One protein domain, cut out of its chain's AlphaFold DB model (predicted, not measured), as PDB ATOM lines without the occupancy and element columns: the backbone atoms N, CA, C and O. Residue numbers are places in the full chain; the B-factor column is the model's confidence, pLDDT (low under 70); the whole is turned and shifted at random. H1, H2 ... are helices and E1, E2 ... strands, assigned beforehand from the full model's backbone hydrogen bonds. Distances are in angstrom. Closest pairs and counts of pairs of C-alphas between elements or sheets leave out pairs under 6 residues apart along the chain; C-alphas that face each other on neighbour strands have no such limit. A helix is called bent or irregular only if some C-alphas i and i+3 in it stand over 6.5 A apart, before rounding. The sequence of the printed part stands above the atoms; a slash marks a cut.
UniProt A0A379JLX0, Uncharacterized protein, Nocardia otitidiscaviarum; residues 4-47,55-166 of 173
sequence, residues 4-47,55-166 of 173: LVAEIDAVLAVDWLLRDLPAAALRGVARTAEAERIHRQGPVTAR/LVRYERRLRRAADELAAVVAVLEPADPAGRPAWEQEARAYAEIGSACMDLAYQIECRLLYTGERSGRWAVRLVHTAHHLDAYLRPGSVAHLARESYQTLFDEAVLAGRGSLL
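AT A GLANCE: This is residues 4 to 47 and 55 to 166 of the 173 residues of an uncharacterized protein of Nocardia otitidiscaviarum (UniProt A0A379JLX0). H6 runs through the middle of a body of helices, with H3 side by side with it and H5, H7 and the bent H1 packed round it, while H2 folds back on the second arm of H1 and also packs on H3. At one end of the longest axis the first and last printed residues pair as a small sheet, E1 and E2, next to the last turns of H7; at the other end lies the link from H3 to H4. The printed part has 156 residues, with seven named helices and two named strands in the order E1, H1, H2, H3, H4, H5, H6, H7, E2; the sheet, in the order E1 - E2, is antiparallel, and the class is mostly helix. The whole is compact, with a radius of gyration of the C-alphas of 15.4 A, and spans 50 by 34 by 30 A.

IN THESE COORDINATES: E1 is residues 4 to 8 and begins at C-alpha 4, (-19.354, -22.518, -36.434). E2 is residues 163 to 166 and ends at C-alpha 166, (-21.192, -27.424, -35.334). H7 is residues 141 to 159, 27.0 A long. H1, residues 10 to 28, was assigned as one helix by its hydrogen bonds but is bent: C-alphas 18 and 21 are 6.8 A apart. Its arms are H1a, residues 10 to 18, and H1b, residues 21 to 28. H2 is residues 32 to 39. H3, residues 56 to 79, is the longest helix at 35.7 A and begins at C-alpha 56, (-46.870, -3.174, -26.907). H4 is residues 86 to 97, 16.7 A; H5 is residues 100 to 113, 18.8 A; H6 is residues 118 to 137, 28.4 A.

HOW THE PARTS SIT: E1 and E2 are antiparallel, with 152 degrees between their directions; N 6 and O 164, 3.0 A, and N 166 and O 4, 2.8 A, are within hydrogen-bond range. The closest C-alphas of H7 and E2, those of Ala 157 and Gly 163, are 5.0 A apart. H7 touches H1a with residues 150 to 157 alone, at a shallow tilt of 22 degrees, opposite ways; the closest C-alphas, of Trp 16 and Leu 153, are 7.0 A apart. H7 touches H1b at a steep tilt of 42 degrees, closest at the C-alphas of Gly 28 and Val 142, 3.9 A. The arms H1a and H1b stand at 37 degrees, only just a steep tilt. H1b and H2 form a helical hairpin at a shallow tilt of 12 degrees, closest at the C-alphas of Ala 23 and Ala 35, 4.2 A. H6 is the hub and touches five other helices. It touches H3 at a shallow tilt of 30 degrees, the same way, closest at the C-alphas of Ala 66 and Leu 126, 4.5 A. H5 and H6 form a helical hairpin at 27 degrees, closest at the C-alphas of Leu 112 and Gly 120, 5.5 A. H4 and H6 only just touch, with 3 pairs of C-alphas within 8 A, the closest being Gln 89 and His 132, 7.3 A, and they are about perpendicular at 88 degrees. H3 and H4 are apart. Every O i to N i+4 pair is within hydrogen-bond range in H1a, H1b, H2, H4, H5, H6 and H7, and 16 of 20 are in H3.

THE WHOLE: The two C-alphas farthest apart, those of Pro 81 and Gly 161, are 50.6 A apart. Residues 48 to 54 are cut out and not printed, and C-alphas 47 and 55 are 10.8 A apart across that cut, which lies in the link from H2 to H3. Of the links that are printed whole, that from H3 to H4 is short and the others are tight. The mean pLDDT of the printed part is 76.5; it is under 70 at residues 4 to 7, 55, 77 to 116, and 165 to 166.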
ATOM      1  N   LEU A   4     -18.324 -23.417 -35.930       54.16
ATOM      2  CA  LEU A   4     -19.354 -22.518 -36.434       54.16
ATOM      3  C   LEU A   4     -20.619 -22.741 -35.620       54.16
ATOM      4  O   LEU A   4     -21.079 -23.863 -35.426       54.16
ATOM      5  N   VAL A   5     -21.164 -21.648 -35.126       51.44
ATOM      6  CA  VAL A   5     -22.433 -21.617 -34.410       51.44
ATOM      7  C   VAL A   5     -23.539 -21.958 -35.386       51.44
ATOM      8  O   VAL A   5     -23.627 -21.322 -36.434       51.44
ATOM      9  N   ALA A   6     -24.371 -22.938 -35.055       60.47
ATOM     10  CA  ALA A   6     -25.445 -23.360 -35.944       60.47
ATOM     11  C   ALA A   6     -26.797 -22.783 -35.530       60.47
ATOM     12  O   ALA A   6     -27.541 -22.323 -36.392       60.47
ATOM     13  N   GLU A   7     -27.105 -22.766 -34.227       67.94
ATOM     14  CA  GLU A   7     -28.407 -22.323 -33.716       67.94
ATOM     15  C   GLU A   7     -28.300 -21.694 -32.314       67.94
ATOM     16  O   GLU A   7     -27.498 -22.127 -31.487       67.94
ATOM     17  N   ILE A   8     -29.134 -20.683 -32.043       76.62
ATOM     18  CA  ILE A   8     -29.331 -20.036 -30.732       76.62
ATOM     19  C   ILE A   8     -30.819 -20.161 -30.370       76.62
ATOM     20  O   ILE A   8     -31.673 -20.016 -31.247       76.62
ATOM     21  N   ASP A   9     -31.138 -20.403 -29.092       81.44
ATOM     22  CA  ASP A   9     -32.515 -20.449 -28.577       81.44
ATOM     23  C   ASP A   9     -33.326 -19.234 -29.062       81.44
ATOM     24  O   ASP A   9     -32.922 -18.076 -28.901       81.44
ATOM     25  N   ALA A  10     -34.503 -19.499 -29.634       75.88
ATOM     26  CA  ALA A  10     -35.395 -18.481 -30.172       75.88
ATOM     27  C   ALA A  10     -35.741 -17.389 -29.147       75.88
ATOM     28  O   ALA A  10     -35.955 -16.241 -29.529       75.88
ATOM     29  N   VAL A  11     -35.780 -17.707 -27.849       76.12
ATOM     30  CA  VAL A  11     -36.012 -16.723 -26.785       76.12
ATOM     31  C   VAL A  11     -34.884 -15.694 -26.719       76.12
ATOM     32  O   VAL A  11     -35.167 -14.503 -26.635       76.12
ATOM     33  N   LEU A  12     -33.629 -16.141 -26.783       77.50
ATOM     34  CA  LEU A  12     -32.459 -15.264 -26.763       77.50
ATOM     35  C   LEU A  12     -32.351 -14.452 -28.052       77.50
ATOM     36  O   LEU A  12     -32.135 -13.245 -28.000       77.50
ATOM     37  N   ALA A  13     -32.586 -15.096 -29.198       79.56
ATOM     38  CA  ALA A  13     -32.591 -14.418 -30.488       79.56
ATOM     39  C   ALA A  13     -33.655 -13.307 -30.547       79.56
ATOM     40  O   ALA A  13     -33.386 -12.228 -31.065       79.56
ATOM     41  N   VAL A  14     -34.849 -13.543 -29.984       80.56
ATOM     42  CA  VAL A  14     -35.938 -12.552 -29.906       80.56
ATOM     43  C   VAL A  14     -35.614 -11.398 -28.955       80.56
ATOM     44  O   VAL A  14     -35.954 -10.252 -29.257       80.56
ATOM     45  N   ASP A  15     -35.000 -11.674 -27.805       84.06
ATOM     46  CA  ASP A  15     -34.645 -10.624 -26.845       84.06
ATOM     47  C   ASP A  15     -33.556  -9.708 -27.402       84.06
ATOM     48  O   ASP A  15     -33.734  -8.488 -27.459       84.06
ATOM     49  N   TRP A  16     -32.473 -10.314 -27.896       86.31
ATOM     50  CA  TRP A  16     -31.366  -9.600 -28.517       86.31
ATOM     51  C   TRP A  16     -31.850  -8.724 -29.662       86.31
ATOM     52  O   TRP A  16     -31.534  -7.542 -29.746       86.31
ATOM     53  N   LEU A  17     -32.712  -9.288 -30.498       81.44
ATOM     54  CA  LEU A  17     -33.355  -8.582 -31.578       81.44
ATOM     55  C   LEU A  17     -34.069  -7.308 -31.108       81.44
ATOM     56  O   LEU A  17     -33.861  -6.223 -31.643       81.44
ATOM     57  N   LEU A  18     -34.985  -7.433 -30.154       84.12
ATOM     58  CA  LEU A  18     -35.900  -6.336 -29.850       84.12
ATOM     59  C   LEU A  18     -35.308  -5.318 -28.879       84.12
ATOM     60  O   LEU A  18     -35.887  -4.241 -28.705       84.12
ATOM     61  N   ARG A  19     -34.179  -5.643 -28.242       87.50
ATOM     62  CA  ARG A  19     -33.524  -4.779 -27.259       87.50
ATOM     63  C   ARG A  19     -32.065  -4.514 -27.583       87.50
ATOM     64  O   ARG A  19     -31.703  -3.349 -27.739       87.50
ATOM     65  N   ASP A  20     -31.243  -5.549 -27.672       88.06
ATOM     66  CA  ASP A  20     -29.789  -5.383 -27.693       88.06
ATOM     67  C   ASP A  20     -29.270  -4.868 -29.030       88.06
ATOM     68  O   ASP A  20     -28.474  -3.932 -29.037       88.06
ATOM     69  N   LEU A  21     -29.783  -5.372 -30.153       86.31
ATOM     70  CA  LEU A  21     -29.425  -4.886 -31.483       86.31
ATOM     71  C   LEU A  21     -29.807  -3.397 -31.670       86.31
ATOM     72  O   LEU A  21     -28.925  -2.602 -32.004       86.31
ATOM     73  N   PRO A  22     -31.052  -2.951 -31.393       88.06
ATOM     74  CA  PRO A  22     -31.403  -1.533 -31.412       88.06
ATOM     75  C   PRO A  22     -30.574  -0.681 -30.445       88.06
ATOM     76  O   PRO A  22     -30.194   0.441 -30.780       88.06
ATOM     77  N   ALA A  23     -30.272  -1.190 -29.246       91.19
ATOM     78  CA  ALA A  23     -29.436  -0.476 -28.286       91.19
ATOM     79  C   ALA A  23     -27.992  -0.326 -28.791       91.19
ATOM     80  O   ALA A  23     -27.415   0.755 -28.670       91.19
ATOM     81  N   ALA A  24     -27.420  -1.369 -29.394       90.19
ATOM     82  CA  ALA A  24     -26.102  -1.330 -30.017       90.19
ATOM     83  C   ALA A  24     -26.062  -0.323 -31.175       90.19
ATOM     84  O   ALA A  24     -25.156   0.509 -31.230       90.19
ATOM     85  N   ALA A  25     -27.092  -0.318 -32.026       89.38
ATOM     86  CA  ALA A  25     -27.222   0.647 -33.112       89.38
ATOM     87  C   ALA A  25     -27.269   2.096 -32.595       89.38
ATOM     88  O   ALA A  25     -26.536   2.957 -33.076       89.38
ATOM     89  N   LEU A  26     -28.054   2.371 -31.549       91.81
ATOM     90  CA  LEU A  26     -28.101   3.695 -30.919       91.81
ATOM     91  C   LEU A  26     -26.765   4.102 -30.286       91.81
ATOM     92  O   LEU A  26     -26.351   5.253 -30.425       91.81
ATOM     93  N   ARG A  27     -26.066   3.181 -29.610       92.62
ATOM     94  CA  ARG A  27     -24.724   3.449 -29.065       92.62
ATOM     95  C   ARG A  27     -23.726   3.778 -30.179       92.62
ATOM     96  O   ARG A  27     -22.913   4.680 -29.989       92.62
ATOM     97  N   GLY A  28     -23.839   3.123 -31.339       88.50
ATOM     98  CA  GLY A  28     -23.024   3.386 -32.533       88.50
ATOM     99  C   GLY A  28     -23.053   4.837 -32.975       88.50
ATOM    100  O   GLY A  28     -22.015   5.405 -33.300       88.50
ATOM    101  N   VAL A  29     -24.215   5.471 -32.855       89.50
ATOM    102  CA  VAL A  29     -24.423   6.888 -33.183       89.50
ATOM    103  C   VAL A  29     -24.450   7.794 -31.947       89.50
ATOM    104  O   VAL A  29     -25.067   8.858 -31.954       89.50
ATOM    105  N   ALA A  30     -23.799   7.373 -30.856       90.00
ATOM    106  CA  ALA A  30     -23.681   8.114 -29.597       90.00
ATOM    107  C   ALA A  30     -25.025   8.509 -28.934       90.00
ATOM    108  O   ALA A  30     -25.096   9.456 -28.148       90.00
ATOM    109  N   ARG A  31     -26.108   7.763 -29.191       90.75
ATOM    110  CA  ARG A  31     -27.423   7.901 -28.531       90.75
ATOM    111  C   ARG A  31     -27.547   6.975 -27.321       90.75
ATOM    112  O   ARG A  31     -28.471   6.171 -27.196       90.75
ATOM    113  N   THR A  32     -26.589   7.088 -26.405       91.12
ATOM    114  CA  THR A  32     -26.458   6.194 -25.244       91.12
ATOM    115  C   THR A  32     -27.664   6.268 -24.305       91.12
ATOM    116  O   THR A  32     -28.091   5.247 -23.776       91.12
ATOM    117  N   ALA A  33     -28.265   7.445 -24.113       90.56
ATOM    118  CA  ALA A  33     -29.417   7.591 -23.221       90.56
ATOM    119  C   ALA A  33     -30.638   6.802 -23.721       90.56
ATOM    120  O   ALA A  33     -31.302   6.120 -22.936       90.56
ATOM    121  N   GLU A  34     -30.929   6.867 -25.019       90.31
ATOM    122  CA  GLU A  34     -31.998   6.112 -25.671       90.31
ATOM    123  C   GLU A  34     -31.694   4.609 -25.660       90.31
ATOM    124  O   GLU A  34     -32.581   3.820 -25.321       90.31
ATOM    125  N   ALA A  35     -30.441   4.219 -25.922       92.19
ATOM    126  CA  ALA A  35     -29.997   2.829 -25.832       92.19
ATOM    127  C   ALA A  35     -30.244   2.241 -24.433       92.19
ATOM    128  O   ALA A  35     -30.863   1.187 -24.290       92.19
ATOM    129  N   GLU A  36     -29.859   2.967 -23.382       91.38
ATOM    130  CA  GLU A  36     -30.063   2.537 -21.996       91.38
ATOM    131  C   GLU A  36     -31.543   2.461 -21.604       91.38
ATOM    132  O   GLU A  36     -31.924   1.648 -20.759       91.38
ATOM    133  N   ARG A  37     -32.413   3.287 -22.198       90.38
ATOM    134  CA  ARG A  37     -33.867   3.195 -21.966       90.38
ATOM    135  C   ARG A  37     -34.470   1.928 -22.573       90.38
ATOM    136  O   ARG A  37     -35.445   1.426 -22.012       90.38
ATOM    137  N   ILE A  38     -33.937   1.450 -23.696       88.25
ATOM    138  CA  ILE A  38     -34.340   0.182 -24.323       88.25
ATOM    139  C   ILE A  38     -33.779  -0.994 -23.514       88.25
ATOM    140  O   ILE A  38     -34.523  -1.902 -23.139       88.25
ATOM    141  N   HIS A  39     -32.494  -0.944 -23.158       86.00
ATOM    142  CA  HIS A  39     -31.831  -2.038 -22.452       86.00
ATOM    143  C   HIS A  39     -32.385  -2.254 -21.030       86.00
ATOM    144  O   HIS A  39     -32.542  -3.391 -20.604       86.00
ATOM    145  N   ARG A  40     -32.816  -1.198 -20.319       88.19
ATOM    146  CA  ARG A  40     -33.464  -1.311 -18.991       88.19
ATOM    147  C   ARG A  40     -34.843  -1.981 -18.987       88.19
ATOM    148  O   ARG A  40     -35.433  -2.170 -17.922       88.19
ATOM    149  N   GLN A  41     -35.410  -2.301 -20.146       83.50
ATOM    150  CA  GLN A  41     -36.654  -3.062 -20.201       83.50
ATOM    151  C   GLN A  41     -36.405  -4.526 -19.825       83.50
ATOM    152  O   GLN A  41     -35.305  -5.035 -19.988       83.50
ATOM    153  N   GLY A  42     -37.429  -5.227 -19.332       84.00
ATOM    154  CA  GLY A  42     -37.292  -6.664 -19.080       84.00
ATOM    155  C   GLY A  42     -37.044  -7.466 -20.372       84.00
ATOM    156  O   GLY A  42     -37.255  -6.929 -21.459       84.00
ATOM    157  N   PRO A  43     -36.701  -8.758 -20.279       84.38
ATOM    158  CA  PRO A  43     -36.518  -9.613 -21.453       84.38
ATOM    159  C   PRO A  43     -37.779  -9.802 -22.300       84.38
ATOM    160  O   PRO A  43     -38.898  -9.859 -21.767       84.38
ATOM    161  N   VAL A  44     -37.619  -9.939 -23.611       80.19
ATOM    162  CA  VAL A  44     -38.658 -10.360 -24.552       80.19
ATOM    163  C   VAL A  44     -38.477 -11.835 -24.860       80.19
ATOM    164  O   VAL A  44     -37.387 -12.291 -25.159       80.19
ATOM    165  N   THR A  45     -39.558 -12.604 -24.776       79.19
ATOM    166  CA  THR A  45     -39.520 -14.043 -25.044       79.19
ATOM    167  C   THR A  45     -40.535 -14.394 -26.117       79.19
ATOM    168  O   THR A  45     -41.569 -13.733 -26.226       79.19
ATOM    169  N   ALA A  46     -40.298 -15.477 -26.859       73.75
ATOM    170  CA  ALA A  46     -41.249 -15.982 -27.854       73.75
ATOM    171  C   ALA A  46     -42.654 -16.224 -27.260       73.75
ATOM    172  O   ALA A  46     -43.667 -15.907 -27.877       73.75
ATOM    173  N   ARG A  47     -42.732 -16.692 -26.005       74.06
ATOM    174  CA  ARG A  47     -44.006 -16.850 -25.284       74.06
ATOM    175  C   ARG A  47     -44.712 -15.517 -25.029       74.06
ATOM    176  O   ARG A  47     -45.937 -15.473 -25.071       74.06
ATOM    177  N   LEU A  55     -45.596  -7.269 -26.757       69.81
ATOM    178  CA  LEU A  55     -44.692  -6.319 -27.407       69.81
ATOM    179  C   LEU A  55     -45.087  -4.849 -27.305       69.81
ATOM    180  O   LEU A  55     -44.243  -3.978 -27.517       69.81
ATOM    181  N   VAL A  56     -46.326  -4.546 -26.924       75.12
ATOM    182  CA  VAL A  56     -46.870  -3.174 -26.907       75.12
ATOM    183  C   VAL A  56     -46.000  -2.218 -26.077       75.12
ATOM    184  O   VAL A  56     -45.789  -1.058 -26.440       75.12
ATOM    185  N   ARG A  57     -45.408  -2.708 -24.980       75.31
ATOM    186  CA  ARG A  57     -44.535  -1.901 -24.109       75.31
ATOM    187  C   ARG A  57     -43.192  -1.499 -24.743       75.31
ATOM    188  O   ARG A  57     -42.549  -0.569 -24.242       75.31
ATOM    189  N   TYR A  58     -42.750  -2.197 -25.791       78.44
ATOM    190  CA  TYR A  58     -41.514  -1.916 -26.538       78.44
ATOM    191  C   TYR A  58     -41.778  -1.006 -27.728       78.44
ATOM    192  O   TYR A  58     -40.987  -0.096 -27.975       78.44
ATOM    193  N   GLU A  59     -42.930  -1.180 -28.384       82.44
ATOM    194  CA  GLU A  59     -43.332  -0.424 -29.572       82.44
ATOM    195  C   GLU A  59     -43.126   1.080 -29.389       82.44
ATOM    196  O   GLU A  59     -42.461   1.720 -30.196       82.44
ATOM    197  N   ARG A  60     -43.632   1.656 -28.290       85.88
ATOM    198  CA  ARG A  60     -43.550   3.107 -28.059       85.88
ATOM    199  C   ARG A  60     -42.108   3.618 -27.981       85.88
ATOM    200  O   ARG A  60     -41.855   4.739 -28.410       85.88
ATOM    201  N   ARG A  61     -41.183   2.839 -27.408       87.38
ATOM    202  CA  ARG A  61     -39.775   3.245 -27.257       87.38
ATOM    203  C   ARG A  61     -39.006   3.066 -28.557       87.38
ATOM    204  O   ARG A  61     -38.318   4.000 -28.951       87.38
ATOM    205  N   LEU A  62     -39.177   1.926 -29.228       88.31
ATOM    206  CA  LEU A  62     -38.566   1.670 -30.532       88.31
ATOM    207  C   LEU A  62     -39.047   2.688 -31.568       88.31
ATOM    208  O   LEU A  62     -38.230   3.283 -32.257       88.31
ATOM    209  N   ARG A  63     -40.356   2.965 -31.603       89.50
ATOM    210  CA  ARG A  63     -40.936   4.010 -32.451       89.50
ATOM    211  C   ARG A  63     -40.328   5.368 -32.165       89.50
ATOM    212  O   ARG A  63     -39.842   6.020 -33.075       89.50
ATOM    213  N   ARG A  64     -40.330   5.775 -30.896       90.12
ATOM    214  CA  ARG A  64     -39.783   7.069 -30.495       90.12
ATOM    215  C   ARG A  64     -38.316   7.209 -30.905       90.12
ATOM    216  O   ARG A  64     -37.967   8.235 -31.463       90.12
ATOM    217  N   ALA A  65     -37.491   6.196 -30.657       90.12
ATOM    218  CA  ALA A  65     -36.085   6.227 -31.041       90.12
ATOM    219  C   ALA A  65     -35.909   6.250 -32.569       90.12
ATOM    220  O   ALA A  65     -35.113   7.032 -33.073       90.12
ATOM    221  N   ALA A  66     -36.686   5.457 -33.316       90.06
ATOM    222  CA  ALA A  66     -36.672   5.489 -34.777       90.06
ATOM    223  C   ALA A  66     -37.080   6.864 -35.328       90.06
ATOM    224  O   ALA A  66     -36.419   7.375 -36.223       90.06
ATOM    225  N   ASP A  67     -38.129   7.479 -34.779       90.88
ATOM    226  CA  ASP A  67     -38.595   8.803 -35.198       90.88
ATOM    227  C   ASP A  67     -37.591   9.907 -34.806       90.88
ATOM    228  O   ASP A  67     -37.319  10.794 -35.613       90.88
ATOM    229  N   GLU A  68     -36.988   9.838 -33.612       88.88
ATOM    230  CA  GLU A  68     -35.932  10.763 -33.167       88.88
ATOM    231  C   GLU A  68     -34.692  10.680 -34.069       88.88
ATOM    232  O   GLU A  68     -34.168  11.712 -34.482       88.88
ATOM    233  N   LEU A  69     -34.236   9.473 -34.419       89.06
ATOM    234  CA  LEU A  69     -33.128   9.298 -35.362       89.06
ATOM    235  C   LEU A  69     -33.508   9.743 -36.780       89.06
ATOM    236  O   LEU A  69     -32.709  10.400 -37.442       89.06
ATOM    237  N   ALA A  70     -34.714   9.416 -37.247       86.88
ATOM    238  CA  ALA A  70     -35.156   9.753 -38.599       86.88
ATOM    239  C   ALA A  70     -35.277  11.268 -38.782       86.88
ATOM    240  O   ALA A  70     -34.929  11.784 -39.838       86.88
ATOM    241  N   ALA A  71     -35.694  11.992 -37.740       87.81
ATOM    242  CA  ALA A  71     -35.676  13.450 -37.738       87.81
ATOM    243  C   ALA A  71     -34.253  14.014 -37.892       87.81
ATOM    244  O   ALA A  71     -34.074  15.022 -38.566       87.81
ATOM    245  N   VAL A  72     -33.234  13.362 -37.315       86.00
ATOM    246  CA  VAL A  72     -31.829  13.757 -37.515       86.00
ATOM    247  C   VAL A  72     -31.395  13.489 -38.957       86.00
ATOM    248  O   VAL A  72     -30.805  14.372 -39.570       86.00
ATOM    249  N   VAL A  73     -31.713  12.316 -39.515       81.81
ATOM    250  CA  VAL A  73     -31.409  11.990 -40.923       81.81
ATOM    251  C   VAL A  73     -32.041  13.008 -41.866       81.81
ATOM    252  O   VAL A  73     -31.339  13.571 -42.693       81.81
ATOM    253  N   ALA A  74     -33.323  13.328 -41.679       82.06
ATOM    254  CA  ALA A  74     -34.034  14.300 -42.507       82.06
ATOM    255  C   ALA A  74     -33.418  15.714 -42.465       82.06
ATOM    256  O   ALA A  74     -33.615  16.493 -43.391       82.06
ATOM    257  N   VAL A  75     -32.680  16.062 -41.403       82.31
ATOM    258  CA  VAL A  75     -31.909  17.316 -41.314       82.31
ATOM    259  C   VAL A  75     -30.548  17.206 -42.010       82.31
ATOM    260  O   VAL A  75     -30.051  18.206 -42.518       82.31
ATOM    261  N   LEU A  76     -29.943  16.017 -42.050       71.88
ATOM    262  CA  LEU A  76     -28.649  15.774 -42.699       71.88
ATOM    263  C   LEU A  76     -28.767  15.539 -44.212       71.88
ATOM    264  O   LEU A  76     -27.888  15.959 -44.953       71.88
ATOM    265  N   GLU A  77     -29.851  14.925 -44.684       65.88
ATOM    266  CA  GLU A  77     -30.137  14.712 -46.110       65.88
ATOM    267  C   GLU A  77     -30.121  15.993 -46.970       65.88
ATOM    268  O   GLU A  77     -29.529  15.956 -48.048       65.88
ATOM    269  N   PRO A  78     -30.664  17.156 -46.544       57.38
ATOM    270  CA  PRO A  78     -30.524  18.399 -47.309       57.38
ATOM    271  C   PRO A  78     -29.086  18.950 -47.347       57.38
ATOM    272  O   PRO A  78     -28.841  19.930 -48.047       57.38
ATOM    273  N   ALA A  79     -28.144  18.345 -46.614       53.56
ATOM    274  CA  ALA A  79     -26.742  18.743 -46.558       53.56
ATOM    275  C   ALA A  79     -25.794  17.791 -47.307       53.56
ATOM    276  O   ALA A  79     -24.586  17.971 -47.168       53.56
ATOM    277  N   ASP A  80     -26.285  16.813 -48.085       55.66
ATOM    278  CA  ASP A  80     -25.417  15.951 -48.900       55.66
ATOM    279  C   ASP A  80     -24.708  16.769 -50.004       55.66
ATOM    280  O   ASP A  80     -25.344  17.159 -50.986       55.66
ATOM    281  N   PRO A  81     -23.387  17.029 -49.910       50.41
ATOM    282  CA  PRO A  81     -22.651  17.748 -50.944       50.41
ATOM    283  C   PRO A  81     -22.277  16.831 -52.124       50.41
ATOM    284  O   PRO A  81     -21.760  17.320 -53.126       50.41
ATOM    285  N   ALA A  82     -22.476  15.510 -51.999       56.94
ATOM    286  CA  ALA A  82     -22.013  14.490 -52.941       56.94
ATOM    287  C   ALA A  82     -23.144  13.792 -53.724       56.94
ATOM    288  O   ALA A  82     -22.847  13.087 -54.688       56.94
ATOM    289  N   GLY A  83     -24.412  13.987 -53.345       56.81
ATOM    290  CA  GLY A  83     -25.592  13.483 -54.057       56.81
ATOM    291  C   GLY A  83     -25.657  11.958 -54.177       56.81
ATOM    292  O   GLY A  83     -26.129  11.451 -55.200       56.81
ATOM    293  N   ARG A  84     -25.139  11.211 -53.195       58.19
ATOM    294  CA  ARG A  84     -25.041   9.751 -53.321       58.19
ATOM    295  C   ARG A  84     -26.394   9.078 -53.083       58.19
ATOM    296  O   ARG A  84     -27.009   9.304 -52.040       58.19
ATOM    297  N   PRO A  85     -26.851   8.203 -53.994       57.47
ATOM    298  CA  PRO A  85     -28.115   7.498 -53.829       57.47
ATOM    299  C   PRO A  85     -28.136   6.594 -52.586       57.47
ATOM    300  O   PRO A  85     -27.143   5.946 -52.258       57.47
ATOM    301  N   ALA A  86     -29.308   6.459 -51.958       56.38
ATOM    302  CA  ALA A  86     -29.521   5.611 -50.779       56.38
ATOM    303  C   ALA A  86     -29.056   4.149 -50.967       56.38
ATOM    304  O   ALA A  86     -28.499   3.556 -50.044       56.38
ATOM    305  N   TRP A  87     -29.190   3.594 -52.178       57.09
ATOM    306  CA  TRP A  87     -28.762   2.225 -52.489       57.09
ATOM    307  C   TRP A  87     -27.239   2.030 -52.421       57.09
ATOM    308  O   TRP A  87     -26.774   0.926 -52.158       57.09
ATOM    309  N   GLU A  88     -26.440   3.080 -52.643       61.50
ATOM    310  CA  GLU A  88     -24.974   2.999 -52.580       61.50
ATOM    311  C   GLU A  88     -24.504   2.896 -51.121       61.50
ATOM    312  O   GLU A  88     -23.546   2.185 -50.814       61.50
ATOM    313  N   GLN A  89     -25.228   3.543 -50.203       59.34
ATOM    314  CA  GLN A  89     -25.014   3.414 -48.760       59.34
ATOM    315  C   GLN A  89     -25.423   2.020 -48.273       59.34
ATOM    316  O   GLN A  89     -24.669   1.387 -47.541       59.34
ATOM    317  N   GLU A  90     -26.561   1.501 -48.745       54.50
ATOM    318  CA  GLU A  90     -27.005   0.132 -48.452       54.50
ATOM    319  C   GLU A  90     -26.028  -0.921 -48.999       54.50
ATOM    320  O   GLU A  90     -25.643  -1.841 -48.280       54.50
ATOM    321  N   ALA A  91     -25.549  -0.776 -50.236       60.81
ATOM    322  CA  ALA A  91     -24.561  -1.684 -50.823       60.81
ATOM    323  C   ALA A  91     -23.236  -1.677 -50.042       60.81
ATOM    324  O   ALA A  91     -22.598  -2.718 -49.867       60.81
ATOM    325  N   ARG A  92     -22.840  -0.514 -49.518       58.97
ATOM    326  CA  ARG A  92     -21.664  -0.377 -48.657       58.97
ATOM    327  C   ARG A  92     -21.887  -0.984 -47.270       58.97
ATOM    328  O   ARG A  92     -20.981  -1.635 -46.756       58.97
ATOM    329  N   ALA A  93     -23.102  -0.882 -46.727       51.47
ATOM    330  CA  ALA A  93     -23.529  -1.594 -45.520       51.47
ATOM    331  C   ALA A  93     -23.350  -3.111 -45.671       51.47
ATOM    332  O   ALA A  93     -22.793  -3.774 -44.795       51.47
ATOM    333  N   TYR A  94     -23.775  -3.650 -46.817       55.03
ATOM    334  CA  TYR A  94     -23.600  -5.059 -47.159       55.03
ATOM    335  C   TYR A  94     -22.121  -5.454 -47.298       55.03
ATOM    336  O   TYR A  94     -21.745  -6.554 -46.891       55.03
ATOM    337  N   ALA A  95     -21.279  -4.564 -47.831       55.38
ATOM    338  CA  ALA A  95     -19.859  -4.824 -48.066       55.38
ATOM    339  C   ALA A  95     -18.974  -4.707 -46.807       55.38
ATOM    340  O   ALA A  95     -18.031  -5.480 -46.662       55.38
ATOM    341  N   GLU A  96     -19.248  -3.761 -45.900       55.16
ATOM    342  CA  GLU A  96     -18.370  -3.456 -44.756       55.16
ATOM    343  C   GLU A  96     -18.711  -4.256 -43.484       55.16
ATOM    344  O   GLU A  96     -17.817  -4.572 -42.698       55.16
ATOM    345  N   ILE A  97     -19.979  -4.622 -43.267       50.97
ATOM    346  CA  ILE A  97     -20.427  -5.222 -41.992       50.97
ATOM    347  C   ILE A  97     -20.314  -6.754 -42.005       50.97
ATOM    348  O   ILE A  97     -20.245  -7.400 -40.955       50.97
ATOM    349  N   GLY A  98     -20.273  -7.359 -43.192       51.91
ATOM    350  CA  GLY A  98     -20.755  -8.721 -43.336       51.91
ATOM    351  C   GLY A  98     -22.262  -8.718 -43.094       51.91
ATOM    352  O   GLY A  98     -22.774  -8.144 -42.132       51.91
ATOM    353  N   SER A  99     -22.997  -9.341 -43.996       54.94
ATOM    354  CA  SER A  99     -24.445  -9.221 -44.097       54.94
ATOM    355  C   SER A  99     -25.218  -9.593 -42.819       54.94
ATOM    356  O   SER A  99     -26.375  -9.246 -42.712       54.94
ATOM    357  N   ALA A 100     -24.603 -10.179 -41.786       57.66
ATOM    358  CA  ALA A 100     -25.250 -10.705 -40.584       57.66
ATOM    359  C   ALA A 100     -26.219  -9.754 -39.850       57.66
ATOM    360  O   ALA A 100     -27.309 -10.192 -39.505       57.66
ATOM    361  N   CYS A 101     -25.888  -8.478 -39.598       62.44
ATOM    362  CA  CYS A 101     -26.817  -7.586 -38.876       62.44
ATOM    363  C   CYS A 101     -28.016  -7.168 -39.739       62.44
ATOM    364  O   CYS A 101     -29.129  -7.087 -39.222       62.44
ATOM    365  N   MET A 102     -27.800  -6.946 -41.040       66.06
ATOM    366  CA  MET A 102     -28.848  -6.570 -41.998       66.06
ATOM    367  C   MET A 102     -29.652  -7.779 -42.487       66.06
ATOM    368  O   MET A 102     -30.859  -7.689 -42.640       66.06
ATOM    369  N   ASP A 103     -29.028  -8.940 -42.642       66.56
ATOM    370  CA  ASP A 103     -29.670 -10.223 -42.919       66.56
ATOM    371  C   ASP A 103     -30.507 -10.659 -41.733       66.56
ATOM    372  O   ASP A 103     -31.605 -11.174 -41.912       66.56
ATOM    373  N   LEU A 104     -30.014 -10.446 -40.511       60.59
ATOM    374  CA  LEU A 104     -30.802 -10.706 -39.323       60.59
ATOM    375  C   LEU A 104     -31.947  -9.696 -39.258       60.59
ATOM    376  O   LEU A 104     -33.074 -10.176 -39.173       60.59
ATOM    377  N   ALA A 105     -31.700  -8.373 -39.433       67.50
ATOM    378  CA  ALA A 105     -32.714  -7.300 -39.632       67.50
ATOM    379  C   ALA A 105     -33.819  -7.737 -40.609       67.50
ATOM    380  O   ALA A 105     -35.010  -7.656 -40.310       67.50
ATOM    381  N   TYR A 106     -33.409  -8.300 -41.738       68.19
ATOM    382  CA  TYR A 106     -34.282  -8.815 -42.776       68.19
ATOM    383  C   TYR A 106     -35.031 -10.088 -42.351       68.19
ATOM    384  O   TYR A 106     -36.239 -10.187 -42.533       68.19
ATOM    385  N   GLN A 107     -34.372 -11.047 -41.694       69.44
ATOM    386  CA  GLN A 107     -35.021 -12.245 -41.139       69.44
ATOM    387  C   GLN A 107     -36.076 -11.896 -40.086       69.44
ATOM    388  O   GLN A 107     -37.076 -12.606 -39.949       69.44
ATOM    389  N   ILE A 108     -35.875 -10.812 -39.340       66.25
ATOM    390  CA  ILE A 108     -36.860 -10.257 -38.406       66.25
ATOM    391  C   ILE A 108     -38.018  -9.668 -39.170       66.25
ATOM    392  O   ILE A 108     -39.165  -9.885 -38.788       66.25
ATOM    393  N   GLU A 109     -37.722  -8.902 -40.213       69.38
ATOM    394  CA  GLU A 109     -38.742  -8.362 -41.086       69.38
ATOM    395  C   GLU A 109     -39.596  -9.507 -41.645       69.38
ATOM    396  O   GLU A 109     -40.810  -9.507 -41.469       69.38
ATOM    397  N   CYS A 110     -38.995 -10.590 -42.131       68.81
ATOM    398  CA  CYS A 110     -39.751 -11.782 -42.491       68.81
ATOM    399  C   CYS A 110     -40.534 -12.349 -41.284       68.81
ATOM    400  O   CYS A 110     -41.757 -12.431 -41.320       68.81
ATOM    401  N   ARG A 111     -39.892 -12.702 -40.165       67.81
ATOM    402  CA  ARG A 111     -40.562 -13.417 -39.053       67.81
ATOM    403  C   ARG A 111     -41.635 -12.606 -38.316       67.81
ATOM    404  O   ARG A 111     -42.661 -13.162 -37.922       67.81
ATOM    405  N   LEU A 112     -41.403 -11.318 -38.088       68.00
ATOM    406  CA  LEU A 112     -42.272 -10.454 -37.287       68.00
ATOM    407  C   LEU A 112     -43.251  -9.636 -38.139       68.00
ATOM    408  O   LEU A 112     -44.334  -9.309 -37.654       68.00
ATOM    409  N   LEU A 113     -42.948  -9.326 -39.408       62.44
ATOM    410  CA  LEU A 113     -43.927  -8.629 -40.256       62.44
ATOM    411  C   LEU A 113     -45.017  -9.561 -40.761       62.44
ATOM    412  O   LEU A 113     -46.168  -9.125 -40.808       62.44
ATOM    413  N   TYR A 114     -44.705 -10.833 -41.043       58.06
ATOM    414  CA  TYR A 114     -45.729 -11.827 -41.396       58.06
ATOM    415  C   TYR A 114     -46.737 -12.066 -40.262       58.06
ATOM    416  O   TYR A 114     -47.881 -12.421 -40.525       58.06
ATOM    417  N   THR A 115     -46.347 -11.815 -39.009       63.66
ATOM    418  CA  THR A 115     -47.228 -11.917 -37.833       63.66
ATOM    419  C   THR A 115     -47.912 -10.593 -37.468       63.66
ATOM    420  O   THR A 115     -48.723 -10.550 -36.549       63.66
ATOM    421  N   GLY A 116     -47.645  -9.510 -38.210       58.91
ATOM    422  CA  GLY A 116     -48.256  -8.195 -37.991       58.91
ATOM    423  C   GLY A 116     -47.650  -7.392 -36.834       58.91
ATOM    424  O   GLY A 116     -48.145  -6.300 -36.527       58.91
ATOM    425  N   GLU A 117     -46.561  -7.866 -36.228       75.25
ATOM    426  CA  GLU A 117     -45.998  -7.295 -35.008       75.25
ATOM    427  C   GLU A 117     -45.307  -5.949 -35.265       75.25
ATOM    428  O   GLU A 117     -44.222  -5.848 -35.845       75.25
ATOM    429  N   ARG A 118     -45.940  -4.861 -34.808       76.44
ATOM    430  CA  ARG A 118     -45.486  -3.480 -35.061       76.44
ATOM    431  C   ARG A 118     -44.117  -3.176 -34.457       76.44
ATOM    432  O   ARG A 118     -43.382  -2.380 -35.029       76.44
ATOM    433  N   SER A 119     -43.744  -3.816 -33.350       77.75
ATOM    434  CA  SER A 119     -42.427  -3.604 -32.729       77.75
ATOM    435  C   SER A 119     -41.273  -4.096 -33.607       77.75
ATOM    436  O   SER A 119     -40.227  -3.454 -33.621       77.75
ATOM    437  N   GLY A 120     -41.479  -5.161 -34.394       77.56
ATOM    438  CA  GLY A 120     -40.491  -5.646 -35.361       77.56
ATOM    439  C   GLY A 120     -40.179  -4.599 -36.433       77.56
ATOM    440  O   GLY A 120     -39.011  -4.302 -36.662       77.56
ATOM    441  N   ARG A 121     -41.212  -3.940 -36.991       80.06
ATOM    442  CA  ARG A 121     -41.040  -2.808 -37.931       80.06
ATOM    443  C   ARG A 121     -40.152  -1.716 -37.354       80.06
ATOM    444  O   ARG A 121     -39.283  -1.195 -38.042       80.06
ATOM    445  N   TRP A 122     -40.394  -1.349 -36.098       86.38
ATOM    446  CA  TRP A 122     -39.662  -0.262 -35.457       86.38
ATOM    447  C   TRP A 122     -38.217  -0.632 -35.133       86.38
ATOM    448  O   TRP A 122     -37.350   0.222 -35.281       86.38
ATOM    449  N   ALA A 123     -37.945  -1.884 -34.750       84.00
ATOM    450  CA  ALA A 123     -36.579  -2.371 -34.569       84.00
ATOM    451  C   ALA A 123     -35.793  -2.326 -35.890       84.00
ATOM    452  O   ALA A 123     -34.706  -1.756 -35.922       84.00
ATOM    453  N   VAL A 124     -36.382  -2.825 -36.983       80.81
ATOM    454  CA  VAL A 124     -35.780  -2.775 -38.327       80.81
ATOM    455  C   VAL A 124     -35.531  -1.324 -38.741       80.81
ATOM    456  O   VAL A 124     -34.389  -0.938 -38.979       80.81
ATOM    457  N   ARG A 125     -36.561  -0.468 -38.713       86.31
ATOM    458  CA  ARG A 125     -36.430   0.951 -39.086       86.31
ATOM    459  C   ARG A 125     -35.340   1.668 -38.286       86.31
ATOM    460  O   ARG A 125     -34.609   2.477 -38.851       86.31
ATOM    461  N   LEU A 126     -35.215   1.381 -36.991       88.25
ATOM    462  CA  LEU A 126     -34.189   1.972 -36.136       88.25
ATOM    463  C   LEU A 126     -32.780   1.556 -36.566       88.25
ATOM    464  O   LEU A 126     -31.922   2.427 -36.681       88.25
ATOM    465  N   VAL A 127     -32.551   0.267 -36.843       85.25
ATOM    466  CA  VAL A 127     -31.253  -0.240 -37.326       85.25
ATOM    467  C   VAL A 127     -30.871   0.421 -38.652       85.25
ATOM    468  O   VAL A 127     -29.771   0.958 -38.757       85.25
ATOM    469  N   HIS A 128     -31.797   0.484 -39.616       82.44
ATOM    470  CA  HIS A 128     -31.571   1.173 -40.893       82.44
ATOM    471  C   HIS A 128     -31.234   2.659 -40.694       82.44
ATOM    472  O   HIS A 128     -30.262   3.167 -41.247       82.44
ATOM    473  N   THR A 129     -32.003   3.363 -39.859       86.06
ATOM    474  CA  THR A 129     -31.814   4.807 -39.643       86.06
ATOM    475  C   THR A 129     -30.497   5.106 -38.920       86.06
ATOM    476  O   THR A 129     -29.783   6.038 -39.284       86.06
ATOM    477  N   ALA A 130     -30.148   4.311 -37.904       87.50
ATOM    478  CA  ALA A 130     -28.872   4.430 -37.207       87.50
ATOM    479  C   ALA A 130     -27.695   4.140 -38.143       87.50
ATOM    480  O   ALA A 130     -26.690   4.836 -38.077       87.50
ATOM    481  N   HIS A 131     -27.827   3.160 -39.039       80.88
ATOM    482  CA  HIS A 131     -26.804   2.872 -40.036       80.88
ATOM    483  C   HIS A 131     -26.606   4.032 -41.024       80.88
ATOM    484  O   HIS A 131     -25.472   4.434 -41.271       80.88
ATOM    485  N   HIS A 132     -27.682   4.641 -41.529       79.31
ATOM    486  CA  HIS A 132     -27.547   5.852 -42.346       79.31
ATOM    487  C   HIS A 132     -26.816   6.967 -41.591       79.31
ATOM    488  O   HIS A 132     -25.894   7.581 -42.123       79.31
ATOM    489  N   LEU A 133     -27.164   7.199 -40.324       80.56
ATOM    490  CA  LEU A 133     -26.455   8.172 -39.489       80.56
ATOM    491  C   LEU A 133     -24.982   7.817 -39.267       80.56
ATOM    492  O   LEU A 133     -24.150   8.717 -39.250       80.56
ATOM    493  N   ASP A 134     -24.647   6.539 -39.105       82.12
ATOM    494  CA  ASP A 134     -23.269   6.052 -38.989       82.12
ATOM    495  C   ASP A 134     -22.434   6.440 -40.209       82.12
ATOM    496  O   ASP A 134     -21.356   7.015 -40.053       82.12
ATOM    497  N   ALA A 135     -22.974   6.226 -41.411       76.44
ATOM    498  CA  ALA A 135     -22.322   6.599 -42.663       76.44
ATOM    499  C   ALA A 135     -22.031   8.109 -42.751       76.44
ATOM    500  O   ALA A 135     -20.987   8.498 -43.277       76.44
ATOM    501  N   TYR A 136     -22.914   8.956 -42.209       74.75
ATOM    502  CA  TYR A 136     -22.728  10.412 -42.199       74.75
ATOM    503  C   TYR A 136     -21.818  10.918 -41.074       74.75
ATOM    504  O   TYR A 136     -21.057  11.861 -41.277       74.75
ATOM    505  N   LEU A 137     -21.925  10.346 -39.873       76.56
ATOM    506  CA  LEU A 137     -21.322  10.912 -38.664       76.56
ATOM    507  C   LEU A 137     -20.020  10.217 -38.259       76.56
ATOM    508  O   LEU A 137     -19.089  10.884 -37.807       76.56
ATOM    509  N   ARG A 138     -19.962   8.883 -38.351       76.00
ATOM    510  CA  ARG A 138     -18.821   8.091 -37.875       76.00
ATOM    511  C   ARG A 138     -18.812   6.676 -38.483       76.00
ATOM    512  O   ARG A 138     -19.187   5.731 -37.786       76.00
ATOM    513  N   PRO A 139     -18.323   6.514 -39.724       79.31
ATOM    514  CA  PRO A 139     -18.413   5.253 -40.457       79.31
ATOM    515  C   PRO A 139     -17.880   4.041 -39.677       79.31
ATOM    516  O   PRO A 139     -16.772   4.075 -39.137       79.31
ATOM    517  N   GLY A 140     -18.671   2.969 -39.633       75.75
ATOM    518  CA  GLY A 140     -18.337   1.671 -39.047       75.75
ATOM    519  C   GLY A 140     -18.658   1.509 -37.554       75.75
ATOM    520  O   GLY A 140     -18.466   0.417 -37.013       75.75
ATOM    521  N   SER A 141     -19.159   2.533 -36.859       83.19
ATOM    522  CA  SER A 141     -19.365   2.483 -35.398       83.19
ATOM    523  C   SER A 141     -20.575   1.639 -35.003       83.19
ATOM    524  O   SER A 141     -20.501   0.834 -34.073       83.19
ATOM    525  N   VAL A 142     -21.684   1.784 -35.731       84.31
ATOM    526  CA  VAL A 142     -22.884   0.948 -35.594       84.31
ATOM    527  C   VAL A 142     -22.560  -0.509 -35.892       84.31
ATOM    528  O   VAL A 142     -22.952  -1.388 -35.128       84.31
ATOM    529  N   ALA A 143     -21.802  -0.762 -36.960       78.50
ATOM    530  CA  ALA A 143     -21.380  -2.105 -37.348       78.50
ATOM    531  C   ALA A 143     -20.563  -2.787 -36.248       78.50
ATOM    532  O   ALA A 143     -20.841  -3.924 -35.862       78.50
ATOM    533  N   HIS A 144     -19.574  -2.067 -35.719       83.25
ATOM    534  CA  HIS A 144     -18.711  -2.547 -34.655       83.25
ATOM    535  C   HIS A 144     -19.511  -2.911 -33.398       83.25
ATOM    536  O   HIS A 144     -19.409  -4.038 -32.916       83.25
ATOM    537  N   LEU A 145     -20.378  -2.014 -32.919       87.69
ATOM    538  CA  LEU A 145     -21.166  -2.259 -31.707       87.69
ATOM    539  C   LEU A 145     -22.223  -3.351 -31.883       87.69
ATOM    540  O   LEU A 145     -22.460  -4.132 -30.960       87.69
ATOM    541  N   ALA A 146     -22.854  -3.445 -33.055       83.19
ATOM    542  CA  ALA A 146     -23.791  -4.526 -33.343       83.19
ATOM    543  C   ALA A 146     -23.078  -5.888 -33.367       83.19
ATOM    544  O   ALA A 146     -23.592  -6.862 -32.815       83.19
ATOM    545  N   ARG A 147     -21.857  -5.945 -33.917       80.44
ATOM    546  CA  ARG A 147     -21.009  -7.142 -33.889       80.44
ATOM    547  C   ARG A 147     -20.603  -7.530 -32.468       80.44
ATOM    548  O   ARG A 147     -20.696  -8.706 -32.133       80.44
ATOM    549  N   GLU A 148     -20.182  -6.581 -31.635       85.75
ATOM    550  CA  GLU A 148     -19.856  -6.851 -30.224       85.75
ATOM    551  C   GLU A 148     -21.067  -7.375 -29.448       85.75
ATOM    552  O   GLU A 148     -20.969  -8.351 -28.702       85.75
ATOM    553  N   SER A 149     -22.236  -6.768 -29.659       85.44
ATOM    554  CA  SER A 149     -23.478  -7.222 -29.037       85.44
ATOM    555  C   SER A 149     -23.877  -8.622 -29.508       85.44
ATOM    556  O   SER A 149     -24.291  -9.442 -28.691       85.44
ATOM    557  N   TYR A 150     -23.729  -8.923 -30.800       82.00
ATOM    558  CA  TYR A 150     -23.972 -10.261 -31.340       82.00
ATOM    559  C   TYR A 150     -22.997 -11.300 -30.772       82.00
ATOM    560  O   TYR A 150     -23.414 -12.392 -30.393       82.00
ATOM    561  N   GLN A 151     -21.712 -10.953 -30.655       81.06
ATOM    562  CA  GLN A 151     -20.712 -11.819 -30.029       81.06
ATOM    563  C   GLN A 151     -21.062 -12.094 -28.561       81.06
ATOM    564  O   GLN A 151     -20.995 -13.237 -28.129       81.06
ATOM    565  N   THR A 152     -21.515 -11.076 -27.825       85.38
ATOM    566  CA  THR A 152     -21.949 -11.224 -26.426       85.38
ATOM    567  C   THR A 152     -23.144 -12.170 -26.307       85.38
ATOM    568  O   THR A 152     -23.095 -13.110 -25.518       85.38
ATOM    569  N   LEU A 153     -24.188 -11.978 -27.130       84.12
ATOM    570  CA  LEU A 153     -25.330 -12.901 -27.208       84.12
ATOM    571  C   LEU A 153     -24.850 -14.336 -27.421       84.12
ATOM    572  O   LEU A 153     -25.332 -15.269 -26.780       84.12
ATOM    573  N   PHE A 154     -23.941 -14.504 -28.376       77.19
ATOM    574  CA  PHE A 154     -23.427 -15.804 -28.747       77.19
ATOM    575  C   PHE A 154     -22.654 -16.463 -27.598       77.19
ATOM    576  O   PHE A 154     -22.951 -17.606 -27.244       77.19
ATOM    577  N   ASP A 155     -21.714 -15.742 -26.993       82.38
ATOM    578  CA  ASP A 155     -20.906 -16.242 -25.883       82.38
ATOM    579  C   ASP A 155     -21.806 -16.645 -24.704       82.38
ATOM    580  O   ASP A 155     -21.670 -17.742 -24.157       82.38
ATOM    581  N   GLU A 156     -22.801 -15.818 -24.368       84.75
ATOM    582  CA  GLU A 156     -23.793 -16.129 -23.338       84.75
ATOM    583  C   GLU A 156     -24.644 -17.357 -23.685       84.75
ATOM    584  O   GLU A 156     -24.912 -18.194 -22.816       84.75
ATOM    585  N   ALA A 157     -25.078 -17.492 -24.941       83.88
ATOM    586  CA  ALA A 157     -25.875 -18.628 -25.390       83.88
ATOM    587  C   ALA A 157     -25.092 -19.942 -25.281       83.88
ATOM    588  O   ALA A 157     -25.631 -20.928 -24.773       83.88
ATOM    589  N   VAL A 158     -23.824 -19.959 -25.701       80.56
ATOM    590  CA  VAL A 158     -22.955 -21.142 -25.604       80.56
ATOM    591  C   VAL A 158     -22.669 -21.495 -24.152       80.56
ATOM    592  O   VAL A 158     -22.863 -22.645 -23.761       80.56
ATOM    593  N   LEU A 159     -22.267 -20.516 -23.337       83.81
ATOM    594  CA  LEU A 159     -21.975 -20.733 -21.918       83.81
ATOM    595  C   LEU A 159     -23.196 -21.256 -21.150       83.81
ATOM    596  O   LEU A 159     -23.052 -22.079 -20.248       83.81
ATOM    597  N   ALA A 160     -24.400 -20.819 -21.525       86.00
ATOM    598  CA  ALA A 160     -25.648 -21.264 -20.911       86.00
ATOM    599  C   ALA A 160     -26.223 -22.564 -21.512       86.00
ATOM    600  O   ALA A 160     -27.317 -22.966 -21.114       86.00
ATOM    601  N   GLY A 161     -25.558 -23.198 -22.487       83.12
ATOM    602  CA  GLY A 161     -26.072 -24.391 -23.173       83.12
ATOM    603  C   GLY A 161     -27.341 -24.141 -24.003       83.12
ATOM    604  O   GLY A 161     -28.099 -25.067 -24.275       83.12
ATOM    605  N   ARG A 162     -27.590 -22.884 -24.385       83.12
ATOM    606  CA  ARG A 162     -28.737 -22.418 -25.185       83.12
ATOM    607  C   ARG A 162     -28.355 -22.099 -26.635       83.12
ATOM    608  O   ARG A 162     -29.122 -21.455 -27.348       83.12
ATOM    609  N   GLY A 163     -27.176 -22.536 -27.066       74.44
ATOM    610  CA  GLY A 163     -26.725 -22.499 -28.451       74.44
ATOM    611  C   GLY A 163     -25.937 -23.759 -28.800       74.44
ATOM    612  O   GLY A 163     -25.368 -24.403 -27.916       74.44
ATOM    613  N   SER A 164     -25.924 -24.127 -30.080       70.81
ATOM    614  CA  SER A 164     -25.205 -25.299 -30.585       70.81
ATOM    615  C   SER A 164     -24.000 -24.894 -31.436       70.81
ATOM    616  O   SER A 164     -24.057 -23.974 -32.258       70.81
ATOM    617  N   LEU A 165     -22.887 -25.601 -31.236       67.00
ATOM    618  CA  LEU A 165     -21.702 -25.504 -32.084       67.00
ATOM    619  C   LEU A 165     -21.700 -26.686 -33.052       67.00
ATOM    620  O   LEU A 165     -21.787 -27.836 -32.620       67.00
ATOM    621  N   LEU A 166     -21.553 -26.415 -34.347       58.97
ATOM    622  CA  LEU A 166     -21.192 -27.424 -35.334       58.97
ATOM    623  C   LEU A 166     -19.686 -27.345 -35.634       58.97
ATOM    624  O   LEU A 166     -19.098 -26.256 -35.681       58.97
TER     625      LEU A 166